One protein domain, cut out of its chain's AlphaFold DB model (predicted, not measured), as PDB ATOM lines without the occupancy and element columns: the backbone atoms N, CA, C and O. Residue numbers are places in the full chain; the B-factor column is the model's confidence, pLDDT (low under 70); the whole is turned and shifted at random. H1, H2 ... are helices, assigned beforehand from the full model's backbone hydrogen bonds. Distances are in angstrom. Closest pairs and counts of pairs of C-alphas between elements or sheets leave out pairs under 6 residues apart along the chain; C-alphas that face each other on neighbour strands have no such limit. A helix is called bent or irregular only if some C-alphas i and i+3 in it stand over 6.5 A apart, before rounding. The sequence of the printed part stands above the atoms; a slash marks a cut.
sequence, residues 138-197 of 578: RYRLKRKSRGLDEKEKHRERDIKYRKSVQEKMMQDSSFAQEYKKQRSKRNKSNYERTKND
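What this domain is: This is residues 138 to 197 of the 578 residues of an uncharacterized protein of Meira miltonrushii (UniProt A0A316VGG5). Two long helices, H1 and H2, meet near their ends as an open, flat V, with H1 the longer arm and a tight link at the corner. Away from this corner the arms separate, and residues 138 to 164 of H1 and residues 181 to 197, of which 181 to 195 belong to H2, stand free. The printed part has 60 residues with two named helices, H1 then H2 along the chain, and no named strand; the class is all helix. The whole is extended, with a radius of gyration of the C-alphas of 17.9 A and spans of 52 by 38 by 7 A.

Where its parts are: H1, the longest helix, holds residues 138 to 171 and measures 49.5 A from first to last C-alpha. It begins at C-alpha 138, (-20.127, 46.467, 1.228), and ends at C-alpha 171, (5.828, 9.298, -18.664). H2 holds residues 173 to 195 and measures 32.6 A, ending at C-alpha 195, (-23.218, 0.365, 0.998). Neither helix is bent or irregular.

How they stand to each other: H1 and H2 touch only at the corner by their link, with 6 pairs of C-alphas within 8 A. H1 touches H2 with residues 168 to 170 alone, and H2 touches H1 with residues 175 to 179 alone. The closest C-alphas of the two helices are those of Met 169 and Ala 176, 4.5 A apart. Their lines stand at a steep tilt of 51 degrees, and they run opposite ways. Their centres are 23.8 A apart. In H2 every O i to N i+4 pair is within hydrogen-bond range; in H1 29 of 30 are.

The domain as a whole: The two C-alphas farthest apart are those of Arg 138 and Ser 174, at 53.1 A. The C-alphas of the first and last printed residues, Arg 138 and Asp 197, are 43.1 A apart. The printed part has no cut, and the link from H1 to H2, one residue, is tight. The mean pLDDT of the printed part is 90.7; residues 144 to 146 are under 70.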
ATOM      1  N   ARG A 138     -21.557  46.478   1.583       76.19
ATOM      2  CA  ARG A 138     -20.127  46.467   1.228       76.19
ATOM      3  C   ARG A 138     -19.400  45.247   1.803       76.19
ATOM      4  O   ARG A 138     -18.748  44.517   1.054       76.19
ATOM      5  N   TYR A 139     -19.589  44.936   3.087       76.19
ATOM      6  CA  TYR A 139     -19.020  43.724   3.695       76.19
ATOM      7  C   TYR A 139     -19.505  42.431   3.026       76.19
ATOM      8  O   TYR A 139     -18.727  41.505   2.787       76.19
ATOM      9  N   ARG A 140     -20.791  42.353   2.677       74.06
ATOM     10  CA  ARG A 140     -21.371  41.173   2.026       74.06
ATOM     11  C   ARG A 140     -20.853  40.971   0.603       74.06
ATOM     12  O   ARG A 140     -20.704  39.821   0.186       74.06
ATOM     13  N   LEU A 141     -20.608  42.050  -0.139       75.94
ATOM     14  CA  LEU A 141     -19.993  41.997  -1.465       75.94
ATOM     15  C   LEU A 141     -18.529  41.552  -1.361       75.94
ATOM     16  O   LEU A 141     -18.176  40.568  -2.009       75.94
ATOM     17  N   LYS A 142     -17.742  42.145  -0.448       72.88
ATOM     18  CA  LYS A 142     -16.347  41.736  -0.179       72.88
ATOM     19  C   LYS A 142     -16.222  40.268   0.252       72.88
ATOM     20  O   LYS A 142     -15.327  39.555  -0.188       72.88
ATOM     21  N   ARG A 143     -17.143  39.760   1.080       70.56
ATOM     22  CA  ARG A 143     -17.131  38.344   1.504       70.56
ATOM     23  C   ARG A 143     -17.499  37.384   0.367       70.56
ATOM     24  O   ARG A 143     -17.035  36.246   0.342       70.56
ATOM     25  N   LYS A 144     -18.349  37.814  -0.571       69.06
ATOM     26  CA  LYS A 144     -18.723  37.005  -1.739       69.06
ATOM     27  C   LYS A 144     -17.637  36.978  -2.809       69.06
ATOM     28  O   LYS A 144     -17.508  35.928  -3.429       69.06
ATOM     29  N   SER A 145     -16.899  38.069  -3.020       69.75
ATOM     30  CA  SER A 145     -15.756  38.079  -3.940       69.75
ATOM     31  C   SER A 145     -14.635  37.182  -3.415       69.75
ATOM     32  O   SER A 145     -14.308  36.208  -4.084       69.75
ATOM     33  N   ARG A 146     -14.208  37.348  -2.152       68.88
ATOM     34  CA  ARG A 146     -13.168  36.490  -1.540       68.88
ATOM     35  C   ARG A 146     -13.485  34.990  -1.626       68.88
ATOM     36  O   ARG A 146     -12.648  34.189  -2.023       68.88
ATOM     37  N   GLY A 147     -14.727  34.602  -1.328       74.50
ATOM     38  CA  GLY A 147     -15.142  33.196  -1.397       74.50
ATOM     39  C   GLY A 147     -15.351  32.644  -2.817       74.50
ATOM     40  O   GLY A 147     -15.532  31.432  -2.970       74.50
ATOM     41  N   LEU A 148     -15.407  33.495  -3.848       73.06
ATOM     42  CA  LEU A 148     -15.372  33.064  -5.249       73.06
ATOM     43  C   LEU A 148     -13.926  32.881  -5.702       73.06
ATOM     44  O   LEU A 148     -13.634  31.824  -6.258       73.06
ATOM     45  N   ASP A 149     -13.041  33.811  -5.350       83.12
ATOM     46  CA  ASP A 149     -11.618  33.770  -5.699       83.12
ATOM     47  C   ASP A 149     -10.927  32.547  -5.079       83.12
ATOM     48  O   ASP A 149     -10.219  31.813  -5.760       83.12
ATOM     49  N   GLU A 150     -11.208  32.223  -3.814       88.69
ATOM     50  CA  GLU A 150     -10.680  31.007  -3.174       88.69
ATOM     51  C   GLU A 150     -11.181  29.716  -3.837       88.69
ATOM     52  O   GLU A 150     -10.448  28.730  -3.950       88.69
ATOM     53  N   LYS A 151     -12.435  29.702  -4.305       85.75
ATOM     54  CA  LYS A 151     -13.004  28.546  -5.014       85.75
ATOM     55  C   LYS A 151     -12.446  28.409  -6.423       85.75
ATOM     56  O   LYS A 151     -12.340  27.281  -6.902       85.75
ATOM     57  N   GLU A 152     -12.161  29.522  -7.086       91.25
ATOM     58  CA  GLU A 152     -11.467  29.574  -8.373       91.25
ATOM     59  C   GLU A 152     -10.050  29.016  -8.202       91.25
ATOM     60  O   GLU A 152      -9.738  27.982  -8.789       91.25
ATOM     61  N   LYS A 153      -9.279  29.559  -7.251       93.75
ATOM     62  CA  LYS A 153      -7.929  29.091  -6.895       93.75
ATOM     63  C   LYS A 153      -7.897  27.611  -6.510       93.75
ATOM     64  O   LYS A 153      -7.005  26.869  -6.913       93.75
ATOM     65  N   HIS A 154      -8.878  27.124  -5.745       93.25
ATOM     66  CA  HIS A 154      -8.989  25.692  -5.447       93.25
ATOM     67  C   HIS A 154      -9.249  24.860  -6.711       93.25
ATOM     68  O   HIS A 154      -8.680  23.782  -6.869       93.25
ATOM     69  N   ARG A 155     -10.103  25.329  -7.630       91.50
ATOM     70  CA  ARG A 155     -10.335  24.622  -8.900       91.50
ATOM     71  C   ARG A 155      -9.100  24.617  -9.783       91.50
ATOM     72  O   ARG A 155      -8.850  23.604 -10.423       91.50
ATOM     73  N   GLU A 156      -8.354  25.711  -9.829       95.12
ATOM     74  CA  GLU A 156      -7.100  25.795 -10.576       95.12
ATOM     75  C   GLU A 156      -6.068  24.817 -10.023       95.12
ATOM     76  O   GLU A 156      -5.505  24.041 -10.793       95.12
ATOM     77  N   ARG A 157      -5.907  24.749  -8.693       96.44
ATOM     78  CA  ARG A 157      -5.057  23.741  -8.040       96.44
ATOM     79  C   ARG A 157      -5.501  22.311  -8.362       96.44
ATOM     80  O   ARG A 157      -4.665  21.494  -8.738       96.44
ATOM     81  N   ASP A 158      -6.804  22.021  -8.313       95.94
ATOM     82  CA  ASP A 158      -7.346  20.706  -8.691       95.94
ATOM     83  C   ASP A 158      -7.075  20.357 -10.165       95.94
ATOM     84  O   ASP A 158      -6.803  19.202 -10.497       95.94
ATOM     85  N   ILE A 159      -7.193  21.333 -11.071       95.31
ATOM     86  CA  ILE A 159      -6.929  21.142 -12.502       95.31
ATOM     87  C   ILE A 159      -5.433  20.915 -12.732       95.31
ATOM     88  O   ILE A 159      -5.081  19.975 -13.442       95.31
ATOM     89  N   LYS A 160      -4.571  21.725 -12.105       97.62
ATOM     90  CA  LYS A 160      -3.111  21.602 -12.187       97.62
ATOM     91  C   LYS A 160      -2.650  20.234 -11.682       97.62
ATOM     92  O   LYS A 160      -1.934  19.545 -12.395       97.62
ATOM     93  N   TYR A 161      -3.160  19.789 -10.532       97.06
ATOM     94  CA  TYR A 161      -2.880  18.459  -9.987       97.06
ATOM     95  C   TYR A 161      -3.344  17.325 -10.914       97.06
ATOM     96  O   TYR A 161      -2.638  16.343 -11.112       97.06
ATOM     97  N   ARG A 162      -4.529  17.436 -11.529       96.31
ATOM     98  CA  ARG A 162      -4.998  16.410 -12.479       96.31
ATOM     99  C   ARG A 162      -4.132  16.330 -13.728       96.31
ATOM    100  O   ARG A 162      -3.913  15.224 -14.209       96.31
ATOM    101  N   LYS A 163      -3.682  17.476 -14.244       97.19
ATOM    102  CA  LYS A 163      -2.775  17.528 -15.393       97.19
ATOM    103  C   LYS A 163      -1.427  16.899 -15.052       97.19
ATOM    104  O   LYS A 163      -1.012  16.012 -15.780       97.19
ATOM    105  N   SER A 164      -0.822  17.258 -13.917       97.69
ATOM    106  CA  SER A 164       0.469  16.683 -13.517       97.69
ATOM    107  C   SER A 164       0.390  15.179 -13.254       97.69
ATOM    108  O   SER A 164       1.286  14.438 -13.635       97.69
ATOM    109  N   VAL A 165      -0.706  14.687 -12.664       97.12
ATOM    110  CA  VAL A 165      -0.935  13.239 -12.527       97.12
ATOM    111  C   VAL A 165      -1.070  12.571 -13.895       97.12
ATOM    112  O   VAL A 165      -0.523  11.494 -14.092       97.12
ATOM    113  N   GLN A 166      -1.789  13.183 -14.838       97.00
ATOM    114  CA  GLN A 166      -1.960  12.629 -16.181       97.00
ATOM    115  C   GLN A 166      -0.637  12.588 -16.960       97.00
ATOM    116  O   GLN A 166      -0.376  11.607 -17.643       97.00
ATOM    117  N   GLU A 167       0.187  13.622 -16.827       98.00
ATOM    118  CA  GLU A 167       1.525  13.696 -17.412       98.00
ATOM    119  C   GLU A 167       2.447  12.616 -16.832       98.00
ATOM    120  O   GLU A 167       3.002  11.826 -17.588       98.00
ATOM    121  N   LYS A 168       2.478  12.458 -15.500       97.94
ATOM    122  CA  LYS A 168       3.207  11.356 -14.849       97.94
ATOM    123  C   LYS A 168       2.714   9.976 -15.284       97.94
ATOM    124  O   LYS A 168       3.516   9.078 -15.480       97.94
ATOM    125  N   MET A 169       1.403   9.801 -15.474       97.50
ATOM    126  CA  MET A 169       0.846   8.546 -15.997       97.50
ATOM    127  C   MET A 169       1.255   8.253 -17.449       97.50
ATOM    128  O   MET A 169       1.152   7.102 -17.863       97.50
ATOM    129  N   MET A 170       1.627   9.269 -18.232       97.12
ATOM    130  CA  MET A 170       2.101   9.095 -19.611       97.12
ATOM    131  C   MET A 170       3.609   8.834 -19.659       97.12
ATOM    132  O   MET A 170       4.054   8.083 -20.515       97.12
ATOM    133  N   GLN A 171       4.372   9.444 -18.747       97.94
ATOM    134  CA  GLN A 171       5.828   9.298 -18.664       97.94
ATOM    135  C   GLN A 171       6.253   7.982 -18.001       97.94
ATOM    136  O   GLN A 171       7.218   7.369 -18.435       97.94
ATOM    137  N   ASP A 172       5.525   7.531 -16.975       98.00
ATOM    138  CA  ASP A 172       5.888   6.354 -16.188       98.00
ATOM    139  C   ASP A 172       4.728   5.346 -16.129       98.00
ATOM    140  O   ASP A 172       3.684   5.547 -15.490       98.00
ATOM    141  N   SER A 173       4.924   4.219 -16.819       96.94
ATOM    142  CA  SER A 173       3.948   3.130 -16.874       96.94
ATOM    143  C   SER A 173       3.733   2.465 -15.505       96.94
ATOM    144  O   SER A 173       2.608   2.045 -15.206       96.94
ATOM    145  N   SER A 174       4.756   2.439 -14.642       97.69
ATOM    146  CA  SER A 174       4.683   1.880 -13.290       97.69
ATOM    147  C   SER A 174       3.814   2.764 -12.389       97.69
ATOM    148  O   SER A 174       2.848   2.276 -11.785       97.69
ATOM    149  N   PHE A 175       4.017   4.087 -12.436       98.00
ATOM    150  CA  PHE A 175       3.160   5.073 -11.775       98.00
ATOM    151  C   PHE A 175       1.708   4.968 -12.252       98.00
ATOM    152  O   PHE A 175       0.768   5.035 -11.453       98.00
ATOM    153  N   ALA A 176       1.478   4.751 -13.552       96.88
ATOM    154  CA  ALA A 176       0.131   4.574 -14.087       96.88
ATOM    155  C   ALA A 176      -0.573   3.325 -13.529       96.88
ATOM    156  O   ALA A 176      -1.776   3.376 -13.229       96.88
ATOM    157  N   GLN A 177       0.147   2.211 -13.376       96.81
ATOM    158  CA  GLN A 177      -0.386   0.992 -12.765       96.81
ATOM    159  C   GLN A 177      -0.662   1.181 -11.271       96.81
ATOM    160  O   GLN A 177      -1.746   0.819 -10.796       96.81
ATOM    161  N   GLU A 178       0.258   1.799 -10.532       97.94
ATOM    162  CA  GLU A 178       0.079   2.058  -9.107       97.94
ATOM    163  C   GLU A 178      -1.088   3.023  -8.856       97.94
ATOM    164  O   GLU A 178      -1.974   2.749  -8.041       97.94
ATOM    165  N   TYR A 179      -1.188   4.097  -9.642       96.31
ATOM    166  CA  TYR A 179      -2.303   5.037  -9.581       96.31
ATOM    167  C   TYR A 179      -3.647   4.346  -9.856       96.31
ATOM    168  O   TYR A 179      -4.636   4.598  -9.156       96.31
ATOM    169  N   LYS A 180      -3.709   3.427 -10.835       95.94
ATOM    170  CA  LYS A 180      -4.901   2.594 -11.090       95.94
ATOM    171  C   LYS A 180      -5.239   1.716  -9.879       95.94
ATOM    172  O   LYS A 180      -6.407   1.697  -9.472       95.94
ATOM    173  N   LYS A 181      -4.250   1.055  -9.259       97.44
ATOM    174  CA  LYS A 181      -4.430   0.248  -8.035       97.44
ATOM    175  C   LYS A 181      -4.945   1.106  -6.871       97.44
ATOM    176  O   LYS A 181      -5.974   0.773  -6.276       97.44
ATOM    177  N   GLN A 182      -4.324   2.253  -6.589       96.69
ATOM    178  CA  GLN A 182      -4.754   3.174  -5.529       96.69
ATOM    179  C   GLN A 182      -6.166   3.727  -5.776       96.69
ATOM    180  O   GLN A 182      -6.998   3.787  -4.864       96.69
ATOM    181  N   ARG A 183      -6.482   4.101  -7.020       95.94
ATOM    182  CA  ARG A 183      -7.817   4.579  -7.402       95.94
ATOM    183  C   ARG A 183      -8.874   3.486  -7.252       95.94
ATOM    184  O   ARG A 183      -9.979   3.787  -6.798       95.94
ATOM    185  N   SER A 184      -8.541   2.237  -7.583       95.00
ATOM    186  CA  SER A 184      -9.404   1.073  -7.350       95.00
ATOM    187  C   SER A 184      -9.687   0.882  -5.855       95.00
ATOM    188  O   SER A 184     -10.855   0.860  -5.459       95.00
ATOM    189  N   LYS A 185      -8.651   0.901  -5.000       97.06
ATOM    190  CA  LYS A 185      -8.792   0.822  -3.531       97.06
ATOM    191  C   LYS A 185      -9.679   1.944  -2.970       97.06
ATOM    192  O   LYS A 185     -10.630   1.672  -2.234       97.06
ATOM    193  N   ARG A 186      -9.460   3.205  -3.377       95.50
ATOM    194  CA  ARG A 186     -10.310   4.347  -2.965       95.50
ATOM    195  C   ARG A 186     -11.755   4.201  -3.438       95.50
ATOM    196  O   ARG A 186     -12.675   4.590  -2.719       95.50
ATOM    197  N   ASN A 187     -11.980   3.669  -4.639       92.44
ATOM    198  CA  ASN A 187     -13.326   3.425  -5.153       92.44
ATOM    199  C   ASN A 187     -14.030   2.298  -4.390       92.44
ATOM    200  O   ASN A 187     -15.204   2.468  -4.064       92.44
ATOM    201  N   LYS A 188     -13.323   1.207  -4.062       95.12
ATOM    202  CA  LYS A 188     -13.835   0.098  -3.246       95.12
ATOM    203  C   LYS A 188     -14.229   0.579  -1.847       95.12
ATOM    204  O   LYS A 188     -15.390   0.447  -1.471       95.12
ATOM    205  N   SER A 189     -13.342   1.299  -1.159       94.88
ATOM    206  CA  SER A 189     -13.641   1.899   0.152       94.88
ATOM    207  C   SER A 189     -14.813   2.892   0.092       94.88
ATOM    208  O   SER A 189     -15.724   2.866   0.921       94.88
ATOM    209  N   ASN A 190     -14.871   3.749  -0.936       91.69
ATOM    210  CA  ASN A 190     -16.013   4.647  -1.137       91.69
ATOM    211  C   ASN A 190     -17.310   3.905  -1.468       91.69
ATOM    212  O   ASN A 190     -18.392   4.443  -1.223       91.69
ATOM    213  N   TYR A 191     -17.236   2.731  -2.087       89.00
ATOM    214  CA  TYR A 191     -18.397   1.894  -2.341       89.00
ATOM    215  C   TYR A 191     -18.900   1.288  -1.030       89.00
ATOM    216  O   TYR A 191     -20.058   1.525  -0.687       89.00
ATOM    217  N   GLU A 192     -18.024   0.653  -0.251       92.69
ATOM    218  CA  GLU A 192     -18.323   0.070   1.067       92.69
ATOM    219  C   GLU A 192     -18.916   1.107   2.031       92.69
ATOM    220  O   GLU A 192     -20.023   0.915   2.535       92.69
ATOM    221  N   ARG A 193     -18.301   2.295   2.156       90.19
ATOM    222  CA  ARG A 193     -18.847   3.407   2.964       90.19
ATOM    223  C   ARG A 193     -20.250   3.843   2.550       90.19
ATOM    224  O   ARG A 193     -20.980   4.417   3.349       90.19
ATOM    225  N   THR A 194     -20.624   3.663   1.285       86.12
ATOM    226  CA  THR A 194     -21.986   3.984   0.829       86.12
ATOM    227  C   THR A 194     -22.943   2.814   0.839       86.12
ATOM    228  O   THR A 194     -24.144   3.057   0.801       86.12
ATOM    229  N   LYS A 195     -22.429   1.583   0.852       89.19
ATOM    230  CA  LYS A 195     -23.218   0.365   0.998       89.19
ATOM    231  C   LYS A 195     -23.781   0.293   2.418       89.19
ATOM    232  O   LYS A 195     -24.962   0.013   2.571       89.19
ATOM    233  N   ASN A 196     -22.976   0.684   3.407       92.31
ATOM    234  CA  ASN A 196     -23.343   0.648   4.826       92.31
ATOM    235  C   ASN A 196     -24.274   1.800   5.264       92.31
ATOM    236  O   ASN A 196     -24.745   1.804   6.393       92.31
ATOM    237  N   ASP A 197     -24.570   2.772   4.392       95.19
ATOM    238  CA  ASP A 197     -25.549   3.842   4.643       95.19
ATOM    239  C   ASP A 197     -26.791   3.618   3.751       95.19
ATOM    240  O   ASP A 197     -26.759   3.951   2.555       95.19
TER     241      ASP A 197